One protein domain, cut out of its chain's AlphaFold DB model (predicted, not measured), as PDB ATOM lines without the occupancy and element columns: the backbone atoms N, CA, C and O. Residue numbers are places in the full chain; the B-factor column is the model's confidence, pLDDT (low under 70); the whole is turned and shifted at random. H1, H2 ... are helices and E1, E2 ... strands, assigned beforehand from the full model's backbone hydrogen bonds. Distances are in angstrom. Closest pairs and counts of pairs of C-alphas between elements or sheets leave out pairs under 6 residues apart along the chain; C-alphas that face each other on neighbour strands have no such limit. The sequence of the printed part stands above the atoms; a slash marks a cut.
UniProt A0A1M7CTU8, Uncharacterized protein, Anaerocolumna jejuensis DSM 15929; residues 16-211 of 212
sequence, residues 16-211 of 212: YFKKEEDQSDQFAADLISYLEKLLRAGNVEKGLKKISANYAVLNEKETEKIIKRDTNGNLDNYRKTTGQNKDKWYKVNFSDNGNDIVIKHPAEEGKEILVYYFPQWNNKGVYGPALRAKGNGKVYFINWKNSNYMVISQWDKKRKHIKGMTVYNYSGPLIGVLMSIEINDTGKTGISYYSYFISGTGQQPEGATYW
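Overview. This is residues 16 to 211 of the 212 residues of an uncharacterized protein of Anaerocolumna jejuensis DSM 15929 (UniProt A0A1M7CTU8). Two antiparallel sheets stand partly face to face as a sandwich. The larger, strongly twisted sheet curls round H1 and has H2 on the same face, toward one end of the domain; the smaller has H3 over it toward the other end, near H4 and E6. The printed part has 196 residues, with four named helices and twelve named strands in the order E1, H1, H2, E2, H3, H4, then E3 to E12. The sheets run E1-E12-E11-E10-E9-E8 and E2-E3-E4-E5-E7; the class is mixed. The whole is compact, with a radius of gyration of the C-alphas of 16.8 A and spans of 50 by 36 by 34 A.

Along the chain. Start in the larger sheet, at C-alpha 16 at (8.661, 20.353, 6.923), where E1, residues 16 to 20, begins. Its other strands are E8, 139 to 144; E9, 147 to 156, 28.4 A; E10, 161 to 169, 24.4 A; E11, 176 to 183, 23.3 A; and E12, 189 to 199, 31.9 A, ending at C-alpha 199 at (1.606, 17.492, 7.687). Look for H1 at residues 29 to 40, 16.8 A long, and H2 at 44 to 50. The smaller sheet holds E2, 56 to 58; E3, 88 to 92; E4, 100 to 106; E5, 112 to 117; and E7, 131 to 133. H3 is residues 60 to 67, H4 74 to 79, and E6 123 to 127.

Arrangement. E8 to E12 form a meander, each strand the antiparallel neighbour of the one before, in hairpins; look at N 166 and O 152, 2.9 A, between E10 and E9. E1 is an edge strand beside E12, with N 18 and O 195 at 3.0 A. H1 and H2 are on one face of this sheet, as two layers; C-alphas 39 and 164 are the closest of H1 and E10, 6.8 A, and C-alphas 48 and 142 of H2 and E8, 6.6 A. H1 and H2 only just touch, only at the corner, with 3 pairs of C-alphas within 8 A; the closest are Leu 38 and Val 44, 4.9 A. In the sandwich, two sheets face to face, the facing parts are 11.3 A centre to centre. E3, E4 and E5 form a second meander, of hairpins, with N 103 and O 115 at 2.8 A between E4 and E5. H3 has a height over the sheet of 9.6 A; H4 only grazes it. E6 pairs with no named strand. Every O i to N i+4 pair is within hydrogen-bond range in H1, H3 and H4, and 2 of 3 in H2.

Size, cuts and confidence. The C-alphas of Lys 68 and Thr 186 are farthest apart, 51.1 A. The printed part has no cut, and no link is long. Confidence is under 70 in 32 residues, among them 107 to 112 and 198 to 203.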
ATOM      1  N   TYR A  16       8.331  18.994   7.306       75.19
ATOM      2  CA  TYR A  16       8.661  20.353   6.923       75.19
ATOM      3  C   TYR A  16       9.353  21.097   8.044       75.19
ATOM      4  O   TYR A  16       9.113  20.873   9.230       75.19
ATOM      5  N   PHE A  17      10.185  22.045   7.638       78.62
ATOM      6  CA  PHE A  17      10.941  22.869   8.553       78.62
ATOM      7  C   PHE A  17      10.734  24.319   8.203       78.62
ATOM      8  O   PHE A  17      10.871  24.717   7.047       78.62
ATOM      9  N   LYS A  18      10.447  25.119   9.217       84.69
ATOM     10  CA  LYS A  18      10.348  26.563   9.074       84.69
ATOM     11  C   LYS A  18      11.449  27.197   9.889       84.69
ATOM     12  O   LYS A  18      11.585  26.896  11.071       84.69
ATOM     13  N   LYS A  19      12.258  28.038   9.248       86.56
ATOM     14  CA  LYS A  19      13.230  28.852   9.974       86.56
ATOM     15  C   LYS A  19      12.464  29.858  10.823       86.56
ATOM     16  O   LYS A  19      11.621  30.575  10.297       86.56
ATOM     17  N   GLU A  20      12.793  29.908  12.103       85.25
ATOM     18  CA  GLU A  20      12.201  30.839  13.055       85.25
ATOM     19  C   GLU A  20      13.231  31.899  13.442       85.25
ATOM     20  O   GLU A  20      14.432  31.616  13.533       85.25
ATOM     21  N   GLU A  21      12.766  33.126  13.667       79.44
ATOM     22  CA  GLU A  21      13.637  34.225  14.096       79.44
ATOM     23  C   GLU A  21      14.040  34.094  15.571       79.44
ATOM     24  O   GLU A  21      15.168  34.443  15.917       79.44
ATOM     25  N   ASP A  22      13.175  33.517  16.415       77.19
ATOM     26  CA  ASP A  22      13.462  33.282  17.831       77.19
ATOM     27  C   ASP A  22      12.779  32.011  18.365       77.19
ATOM     28  O   ASP A  22      11.555  31.902  18.424       77.19
ATOM     29  N   GLN A  23      13.598  31.033  18.753       84.38
ATOM     30  CA  GLN A  23      13.208  29.872  19.570       84.38
ATOM     31  C   GLN A  23      14.291  29.590  20.621       84.38
ATOM     32  O   GLN A  23      14.477  28.452  21.059       84.38
ATOM     33  N   SER A  24      15.074  30.608  20.983       84.50
ATOM     34  CA  SER A  24      16.218  30.431  21.877       84.50
ATOM     35  C   SER A  24      15.792  29.910  23.250       84.50
ATOM     36  O   SER A  24      16.448  29.019  23.784       84.50
ATOM     37  N   ASP A  25      14.624  30.340  23.732       87.44
ATOM     38  CA  ASP A  25      14.008  29.909  24.992       87.44
ATOM     39  C   ASP A  25      13.627  28.416  25.035       87.44
ATOM     40  O   ASP A  25      13.429  27.856  26.114       87.44
ATOM     41  N   GLN A  26      13.572  27.733  23.885       88.75
ATOM     42  CA  GLN A  26      13.363  26.278  23.820       88.75
ATOM     43  C   GLN A  26      14.626  25.485  24.189       88.75
ATOM     44  O   GLN A  26      14.592  24.256  24.297       88.75
ATOM     45  N   PHE A  27      15.754  26.170  24.376       90.81
ATOM     46  CA  PHE A  27      17.034  25.587  24.743       90.81
ATOM     47  C   PHE A  27      17.613  26.330  25.945       90.81
ATOM     48  O   PHE A  27      17.575  27.552  26.039       90.81
ATOM     49  N   ALA A  28      18.219  25.594  26.876       91.50
ATOM     50  CA  ALA A  28      18.883  26.232  28.004       91.50
ATOM     51  C   ALA A  28      20.050  27.110  27.504       91.50
ATOM     52  O   ALA A  28      20.971  26.614  26.856       91.50
ATOM     53  N   ALA A  29      20.052  28.408  27.819       92.69
ATOM     54  CA  ALA A  29      21.068  29.349  27.324       92.69
ATOM     55  C   ALA A  29      22.517  28.934  27.670       92.69
ATOM     56  O   ALA A  29      23.463  29.169  26.910       92.69
ATOM     57  N   ASP A  30      22.705  28.268  28.810       95.50
ATOM     58  CA  ASP A  30      24.002  27.741  29.224       95.50
ATOM     59  C   ASP A  30      24.402  26.459  28.477       95.50
ATOM     60  O   ASP A  30      25.598  26.250  28.260       95.50
ATOM     61  N   LEU A  31      23.437  25.659  28.007       95.88
ATOM     62  CA  LEU A  31      23.687  24.576  27.052       95.88
ATOM     63  C   LEU A  31      24.186  25.149  25.725       95.88
ATOM     64  O   LEU A  31      25.208  24.687  25.224       95.88
ATOM     65  N   ILE A  32      23.522  26.175  25.183       95.19
ATOM     66  CA  ILE A  32      23.939  26.834  23.932       95.19
ATOM     67  C   ILE A  32      25.396  27.297  24.057       95.19
ATOM     68  O   ILE A  32      26.261  26.884  23.283       95.19
ATOM     69  N   SER A  33      25.688  28.053  25.118       95.69
ATOM     70  CA  SER A  33      27.036  28.549  25.418       95.69
ATOM     71  C   SER A  33      28.067  27.423  25.572       95.69
ATOM     72  O   SER A  33      29.226  27.563  25.174       95.69
ATOM     73  N   TYR A  34      27.681  26.300  26.183       96.69
ATOM     74  CA  TYR A  34      28.541  25.129  26.340       96.69
ATOM     75  C   TYR A  34      28.866  24.483  24.987       96.69
ATOM     76  O   TYR A  34      30.035  24.218  24.691       96.69
ATOM     77  N   LEU A  35      27.854  24.278  24.144       96.44
ATOM     78  CA  LEU A  35      27.993  23.671  22.822       96.44
ATOM     79  C   LEU A  35      28.825  24.538  21.869       96.44
ATOM     80  O   LEU A  35      29.714  24.017  21.191       96.44
ATOM     81  N   GLU A  36      28.631  25.857  21.876       95.50
ATOM     82  CA  GLU A  36      29.461  26.790  21.105       95.50
ATOM     83  C   GLU A  36      30.940  26.707  21.497       95.50
ATOM     84  O   GLU A  36      31.820  26.664  20.632       95.50
ATOM     85  N   LYS A  37      31.233  26.643  22.804       95.25
ATOM     86  CA  LYS A  37      32.607  26.488  23.306       95.25
ATOM     87  C   LYS A  37      33.218  25.164  22.859       95.25
ATOM     88  O   LYS A  37      34.378  25.147  22.450       95.25
ATOM     89  N   LEU A  38      32.458  24.068  22.904       95.44
ATOM     90  CA  LEU A  38      32.924  22.771  22.406       95.44
ATOM     91  C   LEU A  38      33.253  22.812  20.915       95.44
ATOM     92  O   LEU A  38      34.276  22.249  20.513       95.44
ATOM     93  N   LEU A  39      32.403  23.466  20.118       94.62
ATOM     94  CA  LEU A  39      32.585  23.593  18.677       94.62
ATOM     95  C   LEU A  39      33.846  24.398  18.350       94.62
ATOM     96  O   LEU A  39      34.718  23.900  17.643       94.62
ATOM     97  N   ARG A  40      34.001  25.587  18.947       93.06
ATOM     98  CA  ARG A  40      35.186  26.445  18.760       93.06
ATOM     99  C   ARG A  40      36.481  25.780  19.223       93.06
ATOM    100  O   ARG A  40      37.522  25.978  18.608       93.06
ATOM    101  N   ALA A  41      36.424  24.982  20.288       92.94
ATOM    102  CA  ALA A  41      37.584  24.271  20.819       92.94
ATOM    103  C   ALA A  41      37.907  22.959  20.078       92.94
ATOM    104  O   ALA A  41      38.848  22.272  20.470       92.94
ATOM    105  N   GLY A  42      37.110  22.551  19.080       92.06
ATOM    106  CA  GLY A  42      37.298  21.284  18.364       92.06
ATOM    107  C   GLY A  42      37.095  20.032  19.230       92.06
ATOM    108  O   GLY A  42      37.567  18.954  18.882       92.06
ATOM    109  N   ASN A  43      36.395  20.149  20.364       94.94
ATOM    110  CA  ASN A  43      36.259  19.091  21.374       94.94
ATOM    111  C   ASN A  43      34.839  18.508  21.460       94.94
ATOM    112  O   ASN A  43      34.485  17.885  22.464       94.94
ATOM    113  N   VAL A  44      34.032  18.689  20.411       94.44
ATOM    114  CA  VAL A  44      32.611  18.304  20.353       94.44
ATOM    115  C   VAL A  44      32.369  16.872  20.822       94.44
ATOM    116  O   VAL A  44      31.634  16.670  21.782       94.44
ATOM    117  N   GLU A  45      33.017  15.874  20.214       94.00
ATOM    118  CA  GLU A  45      32.733  14.467  20.542       94.00
ATOM    119  C   GLU A  45      33.043  14.135  22.008       94.00
ATOM    120  O   GLU A  45      32.284  13.435  22.677       94.00
ATOM    121  N   LYS A  46      34.171  14.642  22.522       95.62
ATOM    122  CA  LYS A  46      34.592  14.419  23.910       95.62
ATOM    123  C   LYS A  46      33.669  15.142  24.887       95.62
ATOM    124  O   LYS A  46      33.393  14.603  25.953       95.62
ATOM    125  N   GLY A  47      33.220  16.346  24.542       96.81
ATOM    126  CA  GLY A  47      32.305  17.137  25.357       96.81
ATOM    127  C   GLY A  47      30.914  16.520  25.441       96.81
ATOM    128  O   GLY A  47      30.438  16.275  26.542       96.81
ATOM    129  N   LEU A  48      30.312  16.165  24.302       96.50
ATOM    130  CA  LEU A  48      28.978  15.552  24.260       96.50
ATOM    131  C   LEU A  48      28.924  14.232  25.041       96.50
ATOM    132  O   LEU A  48      27.971  13.989  25.771       96.50
ATOM    133  N   LYS A  49      29.985  13.414  24.986       95.25
ATOM    134  CA  LYS A  49      30.077  12.178  25.787       95.25
ATOM    135  C   LYS A  49      30.065  12.414  27.300       95.25
ATOM    136  O   LYS A  49      29.625  11.536  28.032       95.25
ATOM    137  N   LYS A  50      30.553  13.561  27.787       96.69
ATOM    138  CA  LYS A  50      30.565  13.875  29.230       96.69
ATOM    139  C   LYS A  50      29.181  14.183  29.785       96.69
ATOM    140  O   LYS A  50      28.972  14.017  30.978       96.69
ATOM    141  N   ILE A  51      28.277  14.645  28.930       96.31
ATOM    142  CA  ILE A  51      26.900  14.994  29.282       96.31
ATOM    143  C   ILE A  51      25.914  14.006  28.657       96.31
ATOM    144  O   ILE A  51      24.794  14.376  28.328       96.31
ATOM    145  N   SER A  52      26.341  12.761  28.430       94.81
ATOM    146  CA  SER A  52      25.498  11.749  27.797       94.81
ATOM    147  C   SER A  52      24.229  11.514  28.612       94.81
ATOM    148  O   SER A  52      24.289  11.320  29.826       94.81
ATOM    149  N   ALA A  53      23.088  11.477  27.932       92.62
ATOM    150  CA  ALA A  53      21.851  10.970  28.497       92.62
ATOM    151  C   ALA A  53      21.955   9.459  28.730       92.62
ATOM    152  O   ALA A  53      22.775   8.769  28.114       92.62
ATOM    153  N   ASN A  54      21.071   8.945  29.582       91.25
ATOM    154  CA  ASN A  54      20.839   7.512  29.691       91.25
ATOM    155  C   ASN A  54      20.049   7.036  28.467       91.25
ATOM    156  O   ASN A  54      18.970   7.551  28.176       91.25
ATOM    157  N   TYR A  55      20.573   6.030  27.774       92.06
ATOM    158  CA  TYR A  55      19.903   5.359  26.665       92.06
ATOM    159  C   TYR A  55      20.284   3.878  26.642       92.06
ATOM    160  O   TYR A  55      21.326   3.486  27.171       92.06
ATOM    161  N   ALA A  56      19.455   3.055  26.006       93.19
ATOM    162  CA  ALA A  56      19.749   1.647  25.765       93.19
ATOM    163  C   ALA A  56      19.860   1.381  24.263       93.19
ATOM    164  O   ALA A  56      19.043   1.867  23.486       93.19
ATOM    165  N   VAL A  57      20.859   0.598  23.857       93.75
ATOM    166  CA  VAL A  57      20.905   0.017  22.510       93.75
ATOM    167  C   VAL A  57      20.107  -1.276  22.560       93.75
ATOM    168  O   VAL A  57      20.422  -2.151  23.364       93.75
ATOM    169  N   LEU A  58      19.071  -1.372  21.738       92.81
ATOM    170  CA  LEU A  58      18.151  -2.497  21.745       92.81
ATOM    171  C   LEU A  58      18.714  -3.655  20.931       92.81
ATOM    172  O   LEU A  58      19.178  -3.478  19.803       92.81
ATOM    173  N   ASN A  59      18.648  -4.853  21.504       91.88
ATOM    174  CA  ASN A  59      18.860  -6.085  20.753       91.88
ATOM    175  C   ASN A  59      17.570  -6.535  20.044       91.88
ATOM    176  O   ASN A  59      16.485  -6.021  20.308       91.88
ATOM    177  N   GLU A  60      17.675  -7.544  19.179       89.50
ATOM    178  CA  GLU A  60      16.551  -8.046  18.377       89.50
ATOM    179  C   GLU A  60      15.317  -8.436  19.210       89.50
ATOM    180  O   GLU A  60      14.198  -8.048  18.869       89.50
ATOM    181  N   LYS A  61      15.500  -9.126  20.344       91.94
ATOM    182  CA  LYS A  61      14.384  -9.533  21.218       91.94
ATOM    183  C   LYS A  61      13.686  -8.332  21.850       91.94
ATOM    184  O   LYS A  61      12.466  -8.335  22.025       91.94
ATOM    185  N   GLU A  62      14.448  -7.311  22.232       92.62
ATOM    186  CA  GLU A  62      13.896  -6.076  22.790       92.62
ATOM    187  C   GLU A  62      13.164  -5.264  21.721       92.62
ATOM    188  O   GLU A  62      12.052  -4.799  21.978       92.62
ATOM    189  N   THR A  63      13.734  -5.166  20.519       90.56
ATOM    190  CA  THR A  63      13.104  -4.539  19.351       90.56
ATOM    191  C   THR A  63      11.777  -5.220  19.014       90.56
ATOM    192  O   THR A  63      10.751  -4.552  18.918       90.56
ATOM    193  N   GLU A  64      11.738  -6.554  18.947       89.62
ATOM    194  CA  GLU A  64      10.501  -7.318  18.728       89.62
ATOM    195  C   GLU A  64       9.431  -7.051  19.782       89.62
ATOM    196  O   GLU A  64       8.248  -6.939  19.460       89.62
ATOM    197  N   LYS A  65       9.827  -6.952  21.053       89.50
ATOM    198  CA  LYS A  65       8.896  -6.661  22.146       89.50
ATOM    199  C   LYS A  65       8.281  -5.270  22.009       89.50
ATOM    200  O   LYS A  65       7.130  -5.090  22.397       89.50
ATOM    201  N   ILE A  66       9.043  -4.299  21.510       88.12
ATOM    202  CA  ILE A  66       8.560  -2.935  21.280       88.12
ATOM    203  C   ILE A  66       7.630  -2.900  20.070       88.12
ATOM    204  O   ILE A  66       6.527  -2.382  20.195       88.12
ATOM    205  N   ILE A  67       8.010  -3.534  18.960       88.00
ATOM    206  CA  ILE A  67       7.176  -3.620  17.752       88.00
ATOM    207  C   ILE A  67       5.826  -4.275  18.058       88.00
ATOM    208  O   ILE A  67       4.788  -3.738  17.701       88.00
ATOM    209  N   LYS A  68       5.806  -5.381  18.814       86.75
ATOM    210  CA  LYS A  68       4.554  -6.052  19.217       86.75
ATOM    211  C   LYS A  68       3.618  -5.181  20.062       86.75
ATOM    212  O   LYS A  68       2.445  -5.515  20.189       86.75
ATOM    213  N   ARG A  69       4.134  -4.127  20.702       82.56
ATOM    214  CA  ARG A  69       3.336  -3.181  21.494       82.56
ATOM    215  C   ARG A  69       2.797  -2.024  20.661       82.56
ATOM    216  O   ARG A  69       1.835  -1.401  21.096       82.56
ATOM    217  N   ASP A  70       3.394  -1.758  19.503       83.25
ATOM    218  CA  ASP A  70       2.982  -0.677  18.620       83.25
ATOM    219  C   ASP A  70       1.731  -1.069  17.827       83.25
ATOM    220  O   ASP A  70       1.799  -1.616  16.728       83.25
ATOM    221  N   THR A  71       0.558  -0.802  18.399       77.06
ATOM    222  CA  THR A  71      -0.723  -1.214  17.806       77.06
ATOM    223  C   THR A  71      -1.074  -0.476  16.515       77.06
ATOM    224  O   THR A  71      -1.938  -0.949  15.784       77.06
ATOM    225  N   ASN A  72      -0.420   0.655  16.223       74.31
ATOM    226  CA  ASN A  72      -0.592   1.371  14.954       74.31
ATOM    227  C   ASN A  72       0.291   0.799  13.836       74.31
ATOM    228  O   ASN A  72       0.116   1.165  12.678       74.31
ATOM    229  N   GLY A  73       1.220  -0.103  14.166       78.88
ATOM    230  CA  GLY A  73       2.067  -0.785  13.195       78.88
ATOM    231  C   GLY A  73       3.123   0.100  12.535       78.88
ATOM    232  O   GLY A  73       3.746  -0.354  11.586       78.88
ATOM    233  N   ASN A  74       3.374   1.320  13.017       82.12
ATOM    234  CA  ASN A  74       4.374   2.228  12.444       82.12
ATOM    235  C   ASN A  74       5.786   1.621  12.496       82.12
ATOM    236  O   ASN A  74       6.487   1.575  11.486       82.12
ATOM    237  N   LEU A  75       6.180   1.066  13.644       83.69
ATOM    238  CA  LEU A  75       7.469   0.394  13.814       83.69
ATOM    239  C   LEU A  75       7.547  -0.944  13.064       83.69
ATOM    240  O   LEU A  75       8.627  -1.335  12.622       83.69
ATOM    241  N   ASP A  76       6.424  -1.654  12.925       83.12
ATOM    242  CA  ASP A  76       6.356  -2.916  12.173       83.12
ATOM    243  C   ASP A  76       6.453  -2.673  10.660       83.12
ATOM    244  O   ASP A  76       7.198  -3.357   9.959       83.12
ATOM    245  N   ASN A  77       5.747  -1.654  10.166       81.38
ATOM    246  CA  ASN A  77       5.797  -1.198   8.781       81.38
ATOM    247  C   ASN A  77       7.195  -0.713   8.422       81.38
ATOM    248  O   ASN A  77       7.702  -1.092   7.369       81.38
ATOM    249  N   TYR A  78       7.839   0.036   9.325       80.75
ATOM    250  CA  TYR A  78       9.249   0.368   9.190       80.75
ATOM    251  C   TYR A  78      10.056  -0.919   9.004       80.75
ATOM    252  O   TYR A  78      10.548  -1.126   7.899       80.75
ATOM    253  N   ARG A  79      10.065  -1.842   9.986       79.62
ATOM    254  CA  ARG A  79      10.897  -3.071   9.976       79.62
ATOM    255  C   ARG A  79      10.792  -3.919   8.702       79.62
ATOM    256  O   ARG A  79      11.746  -4.615   8.360       79.62
ATOM    257  N   LYS A  80       9.642  -3.907   8.024       76.25
ATOM    258  CA  LYS A  80       9.403  -4.669   6.784       76.25
ATOM    259  C   LYS A  80      10.019  -4.036   5.533       76.25
ATOM    260  O   LYS A  80      10.057  -4.695   4.497       76.25
ATOM    261  N   THR A  81      10.503  -2.800   5.612       71.75
ATOM    262  CA  THR A  81      11.190  -2.131   4.501       71.75
ATOM    263  C   THR A  81      12.556  -2.778   4.257       71.75
ATOM    264  O   THR A  81      13.259  -3.180   5.188       71.75
ATOM    265  N   THR A  82      12.953  -2.882   2.991       63.88
ATOM    266  CA  THR A  82      14.236  -3.464   2.579       63.88
ATOM    267  C   THR A  82      15.427  -2.733   3.221       63.88
ATOM    268  O   THR A  82      15.423  -1.515   3.354       63.88
ATOM    269  N   GLY A  83      16.461  -3.482   3.629       66.69
ATOM    270  CA  GLY A  83      17.727  -2.926   4.140       66.69
ATOM    271  C   GLY A  83      17.810  -2.707   5.659       66.69
ATOM    272  O   GLY A  83      18.887  -2.409   6.179       66.69
ATOM    273  N   GLN A  84      16.718  -2.912   6.395       72.56
ATOM    274  CA  GLN A  84      16.629  -2.579   7.824       72.56
ATOM    275  C   GLN A  84      17.265  -3.579   8.796       72.56
ATOM    276  O   GLN A  84      17.391  -3.333   9.995       72.56
ATOM    277  N   ASN A  85      17.760  -4.710   8.296       70.88
ATOM    278  CA  ASN A  85      18.526  -5.670   9.096       70.88
ATOM    279  C   ASN A  85      19.856  -5.103   9.636       70.88
ATOM    280  O   ASN A  85      20.469  -5.712  10.511       70.88
ATOM    281  N   LYS A  86      20.311  -3.956   9.119       76.25
ATOM    282  CA  LYS A  86      21.529  -3.263   9.564       76.25
ATOM    283  C   LYS A  86      21.259  -2.149  10.582       76.25
ATOM    284  O   LYS A  86      22.202  -1.472  11.003       76.25
ATOM    285  N   ASP A  87      20.007  -1.955  10.975       86.00
ATOM    286  CA  ASP A  87      19.613  -0.830  11.809       86.00
ATOM    287  C   ASP A  87      20.098  -0.971  13.245       86.00
ATOM    288  O   ASP A  87      20.074  -2.043  13.854       86.00
ATOM    289  N   LYS A  88      20.487   0.163  13.826       89.06
ATOM    290  CA  LYS A  88      20.720   0.270  15.265       89.06
ATOM    291  C   LYS A  88      19.559   0.995  15.909       89.06
ATOM    292  O   LYS A  88      19.304   2.155  15.597       89.06
ATOM    293  N   TRP A  89      18.909   0.309  16.834       92.25
ATOM    294  CA  TRP A  89      17.753   0.810  17.553       92.25
ATOM    295  C   TRP A  89      18.187   1.284  18.935       92.25
ATOM    296  O   TRP A  89      18.861   0.564  19.674       92.25
ATOM    297  N   TYR A  90      17.807   2.502  19.283       92.31
ATOM    298  CA  TYR A  90      18.070   3.109  20.573       92.31
ATOM    299  C   TYR A  90      16.752   3.400  21.258       92.31
ATOM    300  O   TYR A  90      15.812   3.894  20.643       92.31
ATOM    301  N   LYS A  91      16.724   3.141  22.554       91.50
ATOM    302  CA  LYS A  91      15.651   3.531  23.447       91.50
ATOM    303  C   LYS A  91      16.141   4.686  24.303       91.50
ATOM    304  O   LYS A  91      17.099   4.522  25.065       91.50
ATOM    305  N   VAL A  92      15.500   5.835  24.154       88.44
ATOM    306  CA  VAL A  92      15.867   7.093  24.814       88.44
ATOM    307  C   VAL A  92      14.616   7.687  25.462       88.44
ATOM    308  O   VAL A  92      13.511   7.243  25.180       88.44
ATOM    309  N   ASN A  93      14.777   8.633  26.380       84.50
ATOM    310  CA  ASN A  93      13.660   9.322  27.023       84.50
ATOM    311  C   ASN A  93      13.800  10.831  26.780       84.50
ATOM    312  O   ASN A  93      14.390  11.538  27.591       84.50
ATOM    313  N   PHE A  94      13.370  11.294  25.612       78.88
ATOM    314  CA  PHE A  94      13.262  12.706  25.245       78.88
ATOM    315  C   PHE A  94      11.906  13.299  25.601       78.88
ATOM    316  O   PHE A  94      11.845  14.484  25.919       78.88
ATOM    317  N   SER A  95      10.844  12.495  25.542       71.56
ATOM    318  CA  SER A  95       9.484  12.945  25.816       71.56
ATOM    319  C   SER A  95       8.970  12.443  27.165       71.56
ATOM    320  O   SER A  95       9.182  11.297  27.556       71.56
ATOM    321  N   ASP A  96       8.169  13.264  27.845       69.75
ATOM    322  CA  ASP A  96       7.485  12.865  29.088       69.75
ATOM    323  C   ASP A  96       6.509  11.683  28.885       69.75
ATOM    324  O   ASP A  96       6.063  11.033  29.838       69.75
ATOM    325  N   ASN A  97       6.192  11.372  27.624       69.19
ATOM    326  CA  ASN A  97       5.257  10.326  27.224       69.19
ATOM    327  C   ASN A  97       5.860   8.915  27.276       69.19
ATOM    328  O   ASN A  97       5.117   7.928  27.225       69.19
ATOM    329  N   GLY A  98       7.178   8.785  27.450       72.94
ATOM    330  CA  GLY A  98       7.809   7.517  27.784       72.94
ATOM    331  C   GLY A  98       9.105   7.263  27.032       72.94
ATOM    332  O   GLY A  98       9.997   8.092  26.992       72.94
ATOM    333  N   ASN A  99       9.252   6.038  26.531       82.12
ATOM    334  CA  ASN A  99      10.487   5.630  25.879       82.12
ATOM    335  C   ASN A  99      10.371   5.870  24.383       82.12
ATOM    336  O   ASN A  99       9.657   5.137  23.703       82.12
ATOM    337  N   ASP A 100      11.088   6.860  23.891       86.81
ATOM    338  CA  ASP A 100      11.231   7.109  22.475       86.81
ATOM    339  C   ASP A 100      12.182   6.106  21.824       86.81
ATOM    340  O   ASP A 100      13.090   5.553  22.463       86.81
ATOM    341  N   ILE A 101      11.990   5.901  20.526       89.44
ATOM    342  CA  ILE A 101      12.811   5.022  19.706       89.44
ATOM    343  C   ILE A 101      13.532   5.863  18.667       89.44
ATOM    344  O   ILE A 101      12.911   6.532  17.850       89.44
ATOM    345  N   VAL A 102      14.857   5.807  18.681       88.88
ATOM    346  CA  VAL A 102      15.685   6.352  17.606       88.88
ATOM    347  C   VAL A 102      16.235   5.177  16.824       88.88
ATOM    348  O   VAL A 102      16.832   4.272  17.403       88.88
ATOM    349  N   ILE A 103      16.076   5.193  15.514       88.44
ATOM    350  CA  ILE A 103      16.630   4.191  14.618       88.44
ATOM    351  C   ILE A 103      17.685   4.861  13.764       88.44
ATOM    352  O   ILE A 103      17.452   5.901  13.150       88.44
ATOM    353  N   LYS A 104      18.869   4.262  13.752       86.50
ATOM    354  CA  LYS A 104      19.970   4.655  12.891       86.50
ATOM    355  C   LYS A 104      20.119   3.631  11.782       86.50
ATOM    356  O   LYS A 104      20.620   2.531  12.033       86.50
ATOM    357  N   HIS A 105      19.731   4.042  10.583       80.75
ATOM    358  CA  HIS A 105      19.860   3.273   9.361       80.75
ATOM    359  C   HIS A 105      21.154   3.661   8.622       80.75
ATOM    360  O   HIS A 105      21.399   4.852   8.379       80.75
ATOM    361  N   PRO A 106      22.021   2.696   8.283       72.88
ATOM    362  CA  PRO A 106      23.188   2.959   7.453       72.88
ATOM    363  C   PRO A 106      22.767   3.063   5.979       72.88
ATOM    364  O   PRO A 106      22.498   2.037   5.364       72.88
ATOM    365  N   ALA A 107      22.749   4.270   5.407       64.94
ATOM    366  CA  ALA A 107      22.505   4.456   3.976       64.94
ATOM    367  C   ALA A 107      23.821   4.464   3.174       64.94
ATOM    368  O   ALA A 107      24.928   4.554   3.729       64.94
ATOM    369  N   GLU A 108      23.702   4.360   1.851       59.59
ATOM    370  CA  GLU A 108      24.845   4.398   0.940       59.59
ATOM    371  C   GLU A 108      25.631   5.725   1.035       59.59
ATOM    372  O   GLU A 108      25.156   6.750   1.531       59.59
ATOM    373  N   GLU A 109      26.900   5.695   0.610       54.94
ATOM    374  CA  GLU A 109      27.813   6.857   0.582       54.94
ATOM    375  C   GLU A 109      28.094   7.535   1.945       54.94
ATOM    376  O   GLU A 109      28.604   8.668   2.031       54.94
ATOM    377  N   GLY A 110      27.807   6.833   3.045       52.25
ATOM    378  CA  GLY A 110      28.007   7.340   4.402       52.25
ATOM    379  C   GLY A 110      27.018   8.441   4.781       52.25
ATOM    380  O   GLY A 110      27.346   9.290   5.613       52.25
ATOM    381  N   LYS A 111      25.842   8.465   4.145       59.12
ATOM    382  CA  LYS A 111      24.679   9.195   4.645       59.12
ATOM    383  C   LYS A 111      24.018   8.298   5.693       59.12
ATOM    384  O   LYS A 111      23.680   7.156   5.422       59.12
ATOM    385  N   GLU A 112      23.914   8.767   6.927       67.62
ATOM    386  CA  GLU A 112      23.196   8.037   7.972       67.62
ATOM    387  C   GLU A 112      21.785   8.616   8.043       67.62
ATOM    388  O   GLU A 112      21.635   9.831   8.173       67.62
ATOM    389  N   ILE A 113      20.763   7.766   7.935       74.00
ATOM    390  CA  ILE A 113      19.373   8.191   8.119       74.00
ATOM    391  C   ILE A 113      19.004   7.914   9.568       74.00
ATOM    392  O   ILE A 113      19.220   6.816  10.090       74.00
ATOM    393  N   LEU A 114      18.469   8.933  10.230       79.25
ATOM    394  CA  LEU A 114      18.004   8.838  11.602       79.25
ATOM    395  C   LEU A 114      16.513   9.060  11.633       79.25
ATOM    396  O   LEU A 114      16.022  10.075  11.141       79.25
ATOM    397  N   VAL A 115      15.824   8.101  12.227       81.06
ATOM    398  CA  VAL A 115      14.374   8.062  12.300       81.06
ATOM    399  C   VAL A 115      13.985   8.033  13.769       81.06
ATOM    400  O   VAL A 115      14.455   7.184  14.522       81.06
ATOM    401  N   TYR A 116      13.172   8.986  14.196       81.56
ATOM    402  CA  TYR A 116      12.745   9.149  15.577       81.56
ATOM    403  C   TYR A 116      11.250   8.870  15.703       81.56
ATOM    404  O   TYR A 116      10.435   9.559  15.103       81.56
ATOM    405  N   TYR A 117      10.894   7.886  16.514       81.12
ATOM    406  CA  TYR A 117       9.523   7.559  16.870       81.12
ATOM    407  C   TYR A 117       9.278   7.939  18.323       81.12
ATOM    408  O   TYR A 117       9.982   7.475  19.226       81.12
ATOM    409  N   PHE A 118       8.237   8.729  18.558       80.12
ATOM    410  CA  PHE A 118       7.811   9.130  19.894       80.12
ATOM    411  C   PHE A 118       6.472   8.475  20.261       80.12
ATOM    412  O   PHE A 118       5.626   8.260  19.383       80.12
ATOM    413  N   PRO A 119       6.252   8.134  21.541       75.50
ATOM    414  CA  PRO A 119       4.964   7.636  22.000       75.50
ATOM    415  C   PRO A 119       3.870   8.700  21.837       75.50
ATOM    416  O   PRO A 119       4.074   9.870  22.167       75.50
ATOM    417  N   GLN A 120       2.683   8.294  21.385       71.06
ATOM    418  CA  GLN A 120       1.524   9.182  21.318       71.06
ATOM    419  C   GLN A 120       1.095   9.623  22.724       71.06
ATOM    420  O   GLN A 120       1.022   8.817  23.654       71.06
ATOM    421  N   TRP A 121       0.761  10.909  22.864       68.56
ATOM    422  CA  TRP A 121       0.381  11.545  24.134       68.56
ATOM    423  C   TRP A 121      -0.784  10.853  24.860       68.56
ATOM    424  O   TRP A 121      -0.830  10.826  26.089       68.56
ATOM    425  N   ASN A 122      -1.719  10.269  24.111       67.94
ATOM    426  CA  ASN A 122      -2.922   9.622  24.632       67.94
ATOM    427  C   ASN A 122      -2.790   8.096  24.796       67.94
ATOM    428  O   ASN A 122      -3.709   7.479  25.335       67.94
ATOM    429  N   ASN A 123      -1.689   7.469  24.359       66.69
ATOM    430  CA  ASN A 123      -1.539   6.015  24.443       66.69
ATOM    431  C   ASN A 123      -0.075   5.568  24.598       66.69
ATOM    432  O   ASN A 123       0.682   5.436  23.633       66.69
ATOM    433  N   LYS A 124       0.317   5.278  25.848       64.62
ATOM    434  CA  LYS A 124       1.665   4.803  26.188       64.62
ATOM    435  C   LYS A 124       1.936   3.446  25.534       64.62
ATOM    436  O   LYS A 124       1.445   2.420  25.998       64.62
ATOM    437  N   GLY A 125       2.792   3.439  24.516       63.50
ATOM    438  CA  GLY A 125       3.209   2.231  23.793       63.50
ATOM    439  C   GLY A 125       2.814   2.210  22.320       63.50
ATOM    440  O   GLY A 125       3.300   1.344  21.600       63.50
ATOM    441  N   VAL A 126       2.007   3.175  21.880       74.38
ATOM    442  CA  VAL A 126       1.694   3.415  20.470       74.38
ATOM    443  C   VAL A 126       2.580   4.535  19.958       74.38
ATOM    444  O   VAL A 126       2.662   5.582  20.602       74.38
ATOM    445  N   TYR A 127       3.242   4.332  18.822       75.94
ATOM    446  CA  TYR A 127       4.140   5.340  18.270       75.94
ATOM    447  C   TYR A 127       3.435   6.210  17.231       75.94
ATOM    448  O   TYR A 127       2.585   5.750  16.464       75.94
ATOM    449  N   GLY A 128       3.766   7.500  17.238       71.56
ATOM    450  CA  GLY A 128       3.392   8.433  16.180       71.56
ATOM    451  C   GLY A 128       4.144   8.168  14.869       71.56
ATOM    452  O   GLY A 128       4.973   7.253  14.816       71.56
ATOM    453  N   PRO A 129       3.850   8.956  13.819       68.94
ATOM    454  CA  PRO A 129       4.676   8.995  12.614       68.94
ATOM    455  C   PRO A 129       6.111   9.406  12.956       68.94
ATOM    456  O   PRO A 129       6.377   9.995  14.013       68.94
ATOM    457  N   ALA A 130       7.045   9.059  12.080       73.88
ATOM    458  CA  ALA A 130       8.455   9.189  12.378       73.88
ATOM    459  C   ALA A 130       8.971  10.603  12.063       73.88
ATOM    460  O   ALA A 130       8.634  11.207  11.054       73.88
ATOM    461  N   LEU A 131       9.858  11.140  12.900       74.88
ATOM    462  CA  LEU A 131      10.609  12.351  12.571       74.88
ATOM    463  C   LEU A 131      11.968  11.950  12.001       74.88
ATOM    464  O   LEU A 131      12.765  11.277  12.659       74.88
ATOM    465  N   ARG A 132      12.271  12.385  10.778       74.94
ATOM    466  CA  ARG A 132      13.622  12.274  10.215       74.94
ATOM    467  C   ARG A 132      14.534  13.340  10.810       74.94
ATOM    468  O   ARG A 132      14.183  14.517  10.844       74.94
ATOM    469  N   ALA A 133      15.735  12.943  11.210       72.38
ATOM    470  CA  ALA A 133      16.761  13.857  11.681       72.38
ATOM    471  C   ALA A 133      17.951  13.903  10.715       72.38
ATOM    472  O   ALA A 133      18.382  12.888  10.170       72.38
ATOM    473  N   LYS A 134      18.503  15.103  10.526       67.69
ATOM    474  CA  LYS A 134      19.663  15.370   9.672       67.69
ATOM    475  C   LYS A 134      20.917  15.663  10.462       67.69
ATOM    476  O   LYS A 134      20.933  16.430  11.425       67.69
ATOM    477  N   GLY A 135      21.977  15.124   9.897       65.75
ATOM    478  CA  GLY A 135      23.371  15.446  10.082       65.75
ATOM    479  C   GLY A 135      24.159  14.379   9.333       65.75
ATOM    480  O   GLY A 135      23.613  13.371   8.896       65.75
ATOM    481  N   ASN A 136      25.438  14.620   9.119       75.25
ATOM    482  CA  ASN A 136      26.318  13.694   8.403       75.25
ATOM    483  C   ASN A 136      27.449  13.179   9.306       75.25
ATOM    484  O   ASN A 136      28.472  12.693   8.820       75.25
ATOM    485  N   GLY A 137      27.294  13.374  10.612       79.88
ATOM    486  CA  GLY A 137      28.219  12.954  11.646       79.88
ATOM    487  C   GLY A 137      27.550  12.020  12.645       79.88
ATOM    488  O   GLY A 137      26.512  11.417  12.390       79.88
ATOM    489  N   LYS A 138      28.175  11.882  13.811       86.88
ATOM    490  CA  LYS A 138      27.707  10.965  14.848       86.88
ATOM    491  C   LYS A 138      26.520  11.556  15.599       86.88
ATOM    492  O   LYS A 138      26.442  12.767  15.815       86.88
ATOM    493  N   VAL A 139      25.663  10.659  16.062       88.12
ATOM    494  CA  VAL A 139      24.553  10.963  16.963       88.12
ATOM    495  C   VAL A 139      25.007  10.843  18.399       88.12
ATOM    496  O   VAL A 139      25.727   9.909  18.760       88.12
ATOM    497  N   TYR A 140      24.541  11.777  19.209       91.94
ATOM    498  CA  TYR A 140      24.723  11.824  20.643       91.94
ATOM    499  C   TYR A 140      23.371  12.084  21.287       91.94
ATOM    500  O   TYR A 140      22.582  12.890  20.801       91.94
ATOM    501  N   PHE A 141      23.121  11.426  22.406       93.31
ATOM    502  CA  PHE A 141      21.990  11.729  23.267       93.31
ATOM    503  C   PHE A 141      22.567  12.372  24.514       93.31
ATOM    504  O   PHE A 141      23.439  11.778  25.149       93.31
ATOM    505  N   ILE A 142      22.157  13.596  24.827       95.19
ATOM    506  CA  ILE A 142      22.716  14.369  25.939       95.19
ATOM    507  C   ILE A 142      21.636  14.703  26.957       95.19
ATOM    508  O   ILE A 142      20.486  14.909  26.586       95.19
ATOM    509  N   ASN A 143      22.016  14.770  28.228       93.69
ATOM    510  CA  ASN A 143      21.193  15.299  29.302       93.69
ATOM    511  C   ASN A 143      21.805  16.614  29.782       93.69
ATOM    512  O   ASN A 143      22.988  16.677  30.121       93.69
ATOM    513  N   TRP A 144      20.991  17.660  29.833       94.06
ATOM    514  CA  TRP A 144      21.366  18.939  30.405       94.06
ATOM    515  C   TRP A 144      20.300  19.373  31.398       94.06
ATOM    516  O   TRP A 144      19.165  19.633  31.014       94.06
ATOM    517  N   LYS A 145      20.668  19.438  32.683       90.12
ATOM    518  CA  LYS A 145      19.780  19.881  33.772       90.12
ATOM    519  C   LYS A 145      18.391  19.220  33.732       90.12
ATOM    520  O   LYS A 145      17.380  19.897  33.875       90.12
ATOM    521  N   ASN A 146      18.359  17.894  33.577       85.56
ATOM    522  CA  ASN A 146      17.149  17.063  33.505       85.56
ATOM    523  C   ASN A 146      16.360  17.122  32.185       85.56
ATOM    524  O   ASN A 146      15.369  16.411  32.068       85.56
ATOM    525  N   SER A 147      16.823  17.859  31.177       88.31
ATOM    526  CA  SER A 147      16.263  17.808  29.822       88.31
ATOM    527  C   SER A 147      17.157  16.971  28.914       88.31
ATOM    528  O   SER A 147      18.379  17.135  28.913       88.31
ATOM    529  N   ASN A 148      16.563  16.057  28.150       90.25
ATOM    530  CA  ASN A 148      17.294  15.236  27.190       90.25
ATOM    531  C   ASN A 148      17.181  15.834  25.783       90.25
ATOM    532  O   ASN A 148      16.105  16.250  25.366       90.25
ATOM    533  N   TYR A 149      18.285  15.823  25.040       90.75
ATOM    534  CA  TYR A 149      18.357  16.308  23.661       90.75
ATOM    535  C   TYR A 149      19.044  15.277  22.774       90.75
ATOM    536  O   TYR A 149      19.965  14.572  23.205       90.75
ATOM    537  N   MET A 150      18.657  15.242  21.504       91.44
ATOM    538  CA  MET A 150      19.424  14.544  20.479       91.44
ATOM    539  C   MET A 150      20.324  15.546  19.761       91.44
ATOM    540  O   MET A 150      19.864  16.582  19.298       91.44
ATOM    541  N   VAL A 151      21.612  15.235  19.644       92.81
ATOM    542  CA  VAL A 151      22.593  16.058  18.932       92.81
ATOM    543  C   VAL A 151      23.203  15.244  17.810       92.81
ATOM    544  O   VAL A 151      23.726  14.155  18.038       92.81
ATOM    545  N   ILE A 152      23.192  15.788  16.600       90.06
ATOM    546  CA  ILE A 152      23.870  15.192  15.452       90.06
ATOM    547  C   ILE A 152      24.995  16.131  15.040       90.06
ATOM    548  O   ILE A 152      24.757  17.303  14.744       90.06
ATOM    549  N   SER A 153      26.236  15.642  15.044       90.56
ATOM    550  CA  SER A 153      27.359  16.453  14.575       90.56
ATOM    551  C   SER A 153      27.319  16.631  13.056       90.56
ATOM    552  O   SER A 153      26.839  15.773  12.316       90.56
ATOM    553  N   GLN A 154      27.850  17.755  12.586       89.50
ATOM    554  CA  GLN A 154      28.014  18.051  11.170       89.50
ATOM    555  C   GLN A 154      29.501  18.034  10.818       89.50
ATOM    556  O   GLN A 154      30.269  18.918  11.208       89.50
ATOM    557  N   TRP A 155      29.919  17.001  10.096       86.62
ATOM    558  CA  TRP A 155      31.299  16.797   9.683       86.62
ATOM    559  C   TRP A 155      31.584  17.491   8.350       86.62
ATOM    560  O   TRP A 155      30.867  17.315   7.361       86.62
ATOM    561  N   ASP A 156      32.674  18.247   8.294       86.62
ATOM    562  CA  ASP A 156      33.262  18.696   7.041       86.62
ATOM    563  C   ASP A 156      34.203  17.603   6.515       86.62
ATOM    564  O   ASP A 156      35.330  17.436   6.991       86.62
ATOM    565  N   LYS A 157      33.743  16.847   5.507       79.81
ATOM    566  CA  LYS A 157      34.547  15.790   4.868       79.81
ATOM    567  C   LYS A 157      35.834  16.343   4.234       79.81
ATOM    568  O   LYS A 157      36.850  15.653   4.270       79.81
ATOM    569  N   LYS A 158      35.823  17.571   3.693       82.56
ATOM    570  CA  LYS A 158      36.993  18.181   3.035       82.56
ATOM    571  C   LYS A 158      38.047  18.583   4.057       82.56
ATOM    572  O   LYS A 158      39.229  18.318   3.863       82.56
ATOM    573  N   ARG A 159      37.616  19.200   5.157       79.50
ATOM    574  CA  ARG A 159      38.513  19.741   6.189       79.50
ATOM    575  C   ARG A 159      38.719  18.814   7.392       79.50
ATOM    576  O   ARG A 159      39.391  19.210   8.339       79.50
ATOM    577  N   LYS A 160      38.143  17.607   7.369       85.12
ATOM    578  CA  LYS A 160      38.277  16.550   8.389       85.12
ATOM    579  C   LYS A 160      38.047  17.032   9.833       85.12
ATOM    580  O   LYS A 160      38.783  16.640  10.735       85.12
ATOM    581  N   HIS A 161      37.024  17.854  10.061       88.06
ATOM    582  CA  HIS A 161      36.627  18.292  11.404       88.06
ATOM    583  C   HIS A 161      35.108  18.495  11.514       88.06
ATOM    584  O   HIS A 161      34.399  18.519  10.508       88.06
ATOM    585  N   ILE A 162      34.604  18.653  12.742       90.81
ATOM    586  CA  ILE A 162      33.201  19.016  12.998       90.81
ATOM    587  C   ILE A 162      33.042  20.519  12.792       90.81
ATOM    588  O   ILE A 162      33.613  21.296  13.552       90.81
ATOM    589  N   LYS A 163      32.244  20.913  11.797       92.44
ATOM    590  CA  LYS A 163      31.928  22.319  11.501       92.44
ATOM    591  C   LYS A 163      30.631  22.801  12.152       92.44
ATOM    592  O   LYS A 163      30.352  23.992  12.159       92.44
ATOM    593  N   GLY A 164      29.826  21.894  12.689       93.94
ATOM    594  CA  GLY A 164      28.574  22.271  13.324       93.94
ATOM    595  C   GLY A 164      27.893  21.123  14.040       93.94
ATOM    596  O   GLY A 164      28.420  20.011  14.131       93.94
ATOM    597  N   MET A 165      26.712  21.400  14.559       93.88
ATOM    598  CA  MET A 165      25.855  20.432  15.220       93.88
ATOM    599  C   MET A 165      24.400  20.869  15.123       93.88
ATOM    600  O   MET A 165      24.096  22.053  15.234       93.88
ATOM    601  N   THR A 166      23.517  19.892  14.960       91.69
ATOM    602  CA  THR A 166      22.072  20.091  15.030       91.69
ATOM    603  C   THR A 166      21.565  19.482  16.328       91.69
ATOM    604  O   THR A 166      21.812  18.305  16.593       91.69
ATOM    605  N   VAL A 167      20.880  20.280  17.137       92.44
ATOM    606  CA  VAL A 167      20.316  19.901  18.434       92.44
ATOM    607  C   VAL A 167      18.805  19.845  18.293       92.44
ATOM    608  O   VAL A 167      18.197  20.840  17.921       92.44
ATOM    609  N   TYR A 168      18.211  18.700  18.598       88.88
ATOM    610  CA  TYR A 168      16.775  18.464  18.542       88.88
ATOM    611  C   TYR A 168      16.220  18.440  19.959       88.88
ATOM    612  O   TYR A 168      16.704  17.685  20.812       88.88
ATOM    613  N   ASN A 169      15.201  19.262  20.184       87.88
ATOM    614  CA  ASN A 169      14.361  19.237  21.362       87.88
ATOM    615  C   ASN A 169      12.960  18.738  20.971       87.88
ATOM    616  O   ASN A 169      12.242  19.396  20.219       87.88
ATOM    617  N   TYR A 170      12.583  17.570  21.495       78.31
ATOM    618  CA  TYR A 170      11.282  16.932  21.266       78.31
ATOM    619  C   TYR A 170      10.371  16.988  22.502       78.31
ATOM    620  O   TYR A 170       9.462  16.176  22.639       78.31
ATOM    621  N   SER A 171      10.586  17.943  23.415       66.69
ATOM    622  CA  SER A 171       9.813  18.071  24.661       66.69
ATOM    623  C   SER A 171       8.348  18.513  24.476       66.69
ATOM    624  O   SER A 171       7.650  18.724  25.463       66.69
ATOM    625  N   GLY A 172       7.870  18.694  23.239       59.53
ATOM    626  CA  GLY A 172       6.520  19.160  22.911       59.53
ATOM    627  C   GLY A 172       5.633  18.066  22.293       59.53
ATOM    628  O   GLY A 172       6.143  17.153  21.649       59.53
ATOM    629  N   PRO A 173       4.294  18.143  22.437       48.69
ATOM    630  CA  PRO A 173       3.386  17.053  22.062       48.69
ATOM    631  C   PRO A 173       3.202  16.831  20.550       48.69
ATOM    632  O   PRO A 173       2.673  15.788  20.172       48.69
ATOM    633  N   LEU A 174       3.593  17.780  19.687       52.81
ATOM    634  CA  LEU A 174       3.358  17.701  18.231       52.81
ATOM    635  C   LEU A 174       4.438  18.369  17.358       52.81
ATOM    636  O   LEU A 174       4.457  18.147  16.151       52.81
ATOM    637  N   ILE A 175       5.308  19.202  17.937       64.56
ATOM    638  CA  ILE A 175       6.236  20.076  17.208       64.56
ATOM    639  C   ILE A 175       7.609  19.913  17.853       64.56
ATOM    640  O   ILE A 175       7.781  20.205  19.036       64.56
ATOM    641  N   GLY A 176       8.571  19.408  17.084       77.62
ATOM    642  CA  GLY A 176       9.973  19.424  17.485       77.62
ATOM    643  C   GLY A 176      10.569  20.796  17.198       77.62
ATOM    644  O   GLY A 176      10.243  21.415  16.188       77.62
ATOM    645  N   VAL A 177      11.462  21.271  18.054       86.50
ATOM    646  CA  VAL A 177      12.269  22.460  17.759       86.50
ATOM    647  C   VAL A 177      13.704  22.011  17.606       86.50
ATOM    648  O   VAL A 177      14.192  21.162  18.356       86.50
ATOM    649  N   LEU A 178      14.402  22.572  16.629       88.69
ATOM    650  CA  LEU A 178      15.822  22.321  16.463       88.69
ATOM    651  C   LEU A 178      16.625  23.610  16.414       88.69
ATOM    652  O   LEU A 178      16.173  24.656  15.952       88.69
ATOM    653  N   MET A 179      17.863  23.482  16.861       92.12
ATOM    654  CA  MET A 179      18.879  24.514  16.818       92.12
ATOM    655  C   MET A 179      20.065  23.991  16.007       92.12
ATOM    656  O   MET A 179      20.628  22.944  16.331       92.12
ATOM    657  N   SER A 180      20.468  24.723  14.971       92.25
ATOM    658  CA  SER A 180      21.755  24.515  14.303       92.25
ATOM    659  C   SER A 180      22.787  25.465  14.900       92.25
ATOM    660  O   SER A 180      22.524  26.663  15.009       92.25
ATOM    661  N   ILE A 181      23.951  24.938  15.277       94.19
ATOM    662  CA  ILE A 181      25.132  25.715  15.666       94.19
ATOM    663  C   ILE A 181      26.236  25.382  14.667       94.19
ATOM    664  O   ILE A 181      26.699  24.242  14.613       94.19
ATOM    665  N   GLU A 182      26.692  26.368  13.902       94.00
ATOM    666  CA  GLU A 182      27.703  26.186  12.856       94.00
ATOM    667  C   GLU A 182      28.849  27.176  13.030       94.00
ATOM    668  O   GLU A 182      28.637  28.325  13.408       94.00
ATOM    669  N   ILE A 183      30.078  26.746  12.745       91.69
ATOM    670  CA  ILE A 183      31.238  27.630  12.671       91.69
ATOM    671  C   ILE A 183      31.489  27.993  11.208       91.69
ATOM    672  O   ILE A 183      31.633  27.124  10.347       91.69
ATOM    673  N   ASN A 184      31.514  29.290  10.914       86.88
ATOM    674  CA  ASN A 184      31.813  29.772   9.572       86.88
ATOM    675  C   ASN A 184      33.330  29.805   9.311       86.88
ATOM    676  O   ASN A 184      34.144  29.606  10.214       86.88
ATOM    677  N   ASP A 185      33.720  30.129   8.076       82.31
ATOM    678  CA  ASP A 185      35.130  30.192   7.658       82.31
ATOM    679  C   ASP A 185      35.975  31.211   8.443       82.31
ATOM    680  O   ASP A 185      37.197  31.105   8.482       82.31
ATOM    681  N   THR A 186      35.334  32.178   9.108       82.62
ATOM    682  CA  THR A 186      35.998  33.175   9.964       82.62
ATOM    683  C   THR A 186      36.136  32.731  11.425       82.62
ATOM    684  O   THR A 186      36.605  33.500  12.261       82.62
ATOM    685  N   GLY A 187      35.697  31.515  11.769       81.25
ATOM    686  CA  GLY A 187      35.715  30.999  13.140       81.25
ATOM    687  C   GLY A 187      34.600  31.553  14.038       81.25
ATOM    688  O   GLY A 187      34.608  31.319  15.251       81.25
ATOM    689  N   LYS A 188      33.638  32.299  13.480       87.62
ATOM    690  CA  LYS A 188      32.461  32.782  14.214       87.62
ATOM    691  C   LYS A 188      31.372  31.715  14.202       87.62
ATOM    692  O   LYS A 188      31.115  31.106  13.166       87.62
ATOM    693  N   THR A 189      30.736  31.519  15.353       91.56
ATOM    694  CA  THR A 189      29.555  30.665  15.476       91.56
ATOM    695  C   THR A 189      28.315  31.415  15.006       91.56
ATOM    696  O   THR A 189      28.118  32.577  15.358       91.56
ATOM    697  N   GLY A 190      27.513  30.762  14.174       92.62
ATOM    698  CA  GLY A 190      26.161  31.164  13.816       92.62
ATOM    699  C   GLY A 190      25.171  30.176  14.420       92.62
ATOM    700  O   GLY A 190      25.419  28.969  14.410       92.62
ATOM    701  N   ILE A 191      24.070  30.700  14.950       93.06
ATOM    702  CA  ILE A 191      22.977  29.906  15.509       93.06
ATOM    703  C   ILE A 191      21.727  30.179  14.677       93.06
ATOM    704  O   ILE A 191      21.487  31.306  14.240       93.06
ATOM    705  N   SER A 192      20.951  29.143  14.394       92.31
ATOM    706  CA  SER A 192      19.659  29.268  13.722       92.31
ATOM    707  C   SER A 192      18.669  28.279  14.307       92.31
ATOM    708  O   SER A 192      19.044  27.162  14.666       92.31
ATOM    709  N   TYR A 193      17.411  28.696  14.371       90.81
ATOM    710  CA  TYR A 193      16.332  27.921  14.954       90.81
ATOM    711  C   TYR A 193      15.300  27.543  13.907       90.81
ATOM    712  O   TYR A 193      15.066  28.291  12.952       90.81
ATOM    713  N   TYR A 194      14.701  26.372  14.084       87.12
ATOM    714  CA  TYR A 194      13.686  25.875  13.176       87.12
ATOM    715  C   TYR A 194      12.607  25.114  13.938       87.12
ATOM    716  O   TYR A 194      12.905  24.339  14.851       87.12
ATOM    717  N   SER A 195      11.368  25.304  13.504       85.25
ATOM    718  CA  SER A 195      10.232  24.473  13.886       85.25
ATOM    719  C   SER A 195      10.140  23.271  12.948       85.25
ATOM    720  O   SER A 195      10.317  23.422  11.737       85.25
ATOM    721  N   TYR A 196       9.854  22.096  13.504       79.06
ATOM    722  CA  TYR A 196       9.654  20.833  12.797       79.06
ATOM    723  C   TYR A 196       8.167  20.483  12.763       79.06
ATOM    724  O   TYR A 196       7.531  20.392  13.816       79.06
ATOM    725  N   PHE A 197       7.631  20.203  11.577       73.75
ATOM    726  CA  PHE A 197       6.229  19.838  11.380       73.75
ATOM    727  C   PHE A 197       6.106  18.547  10.576       73.75
ATOM    728  O   PHE A 197       6.875  18.341   9.644       73.75
ATOM    729  N   ILE A 198       5.102  17.729  10.896       68.44
ATOM    730  CA  ILE A 198       4.572  16.705   9.988       68.44
ATOM    731  C   ILE A 198       3.192  17.184   9.530       68.44
ATOM    732  O   ILE A 198       2.332  17.452  10.372       68.44
ATOM    733  N   SER A 199       2.959  17.291   8.221       59.94
ATOM    734  CA  SER A 199       1.606  17.492   7.687       59.94
ATOM    735  C   SER A 199       0.914  16.145   7.490       59.94
ATOM    736  O   SER A 199       1.489  15.216   6.950       59.94
ATOM    737  N   GLY A 200      -0.343  16.016   7.912       54.81
ATOM    738  CA  GLY A 200      -1.163  14.844   7.569       54.81
ATOM    739  C   GLY A 200      -1.838  14.956   6.195       54.81
ATOM    740  O   GLY A 200      -2.666  14.114   5.861       54.81
ATOM    741  N   THR A 201      -1.579  16.038   5.451       56.16
ATOM    742  CA  THR A 201      -2.376  16.448   4.281       56.16
ATOM    743  C   THR A 201      -1.595  16.521   2.968       56.16
ATOM    744  O   THR A 201      -2.184  16.913   1.962       56.16
ATOM    745  N   GLY A 202      -0.296  16.216   2.934       57.38
ATOM    746  CA  GLY A 202       0.540  16.460   1.749       57.38
ATOM    747  C   GLY A 202       0.954  17.920   1.577       57.38
ATOM    748  O   GLY A 202       1.755  18.249   0.707       57.38
ATOM    749  N   GLN A 203       0.342  18.841   2.332       61.94
ATOM    750  CA  GLN A 203       0.505  20.270   2.096       61.94
ATOM    751  C   GLN A 203       1.650  20.833   2.925       61.94
ATOM    752  O   GLN A 203       1.605  20.815   4.160       61.94
ATOM    753  N   GLN A 204       2.626  21.395   2.214       70.06
ATOM    754  CA  GLN A 204       3.715  22.201   2.749       70.06
ATOM    755  C   GLN A 204       3.160  23.442   3.457       70.06
ATOM    756  O   GLN A 204       2.531  24.281   2.804       70.06
ATOM    757  N   PRO A 205       3.392  23.596   4.774       71.31
ATOM    758  CA  PRO A 205       3.039  24.813   5.485       71.31
ATOM    759  C   PRO A 205       3.713  26.034   4.859       71.31
ATOM    760  O   PRO A 205       4.857  25.973   4.405       71.31
ATOM    761  N   GLU A 206       3.019  27.170   4.871       75.06
ATOM    762  CA  GLU A 206       3.533  28.414   4.302       75.06
ATOM    763  C   GLU A 206       4.873  28.822   4.944       75.06
ATOM    764  O   GLU A 206       5.014  28.921   6.170       75.06
ATOM    765  N   GLY A 207       5.875  29.057   4.092       72.56
ATOM    766  CA  GLY A 207       7.231  29.423   4.504       72.56
ATOM    767  C   GLY A 207       8.050  28.280   5.114       72.56
ATOM    768  O   GLY A 207       9.213  28.495   5.454       72.56
ATOM    769  N   ALA A 208       7.486  27.079   5.245       72.94
ATOM    770  CA  ALA A 208       8.259  25.885   5.545       72.94
ATOM    771  C   ALA A 208       8.878  25.341   4.256       72.94
ATOM    772  O   ALA A 208       8.393  25.625   3.165       72.94
ATOM    773  N   THR A 209       9.945  24.564   4.355       68.50
ATOM    774  CA  THR A 209      10.537  23.844   3.225       68.50
ATOM    775  C   THR A 209      10.650  22.374   3.580       68.50
ATOM    776  O   THR A 209      10.790  22.034   4.761       68.50
ATOM    777  N   TYR A 210      10.659  21.502   2.571       63.09
ATOM    778  CA  TYR A 210      11.231  20.177   2.777       63.09
ATOM    779  C   TYR A 210      12.646  20.341   3.315       63.09
ATOM    780  O   TYR A 210      13.378  21.278   2.966       63.09
ATOM    781  N   TRP A 211      13.017  19.445   4.210       50.56
ATOM    782  CA  TRP A 211      14.398  19.358   4.629       50.56
ATOM    783  C   TRP A 211      15.243  18.895   3.440       50.56
ATOM    784  O   TRP A 211      14.931  17.844   2.881       50.56
TER     785      TRP A 211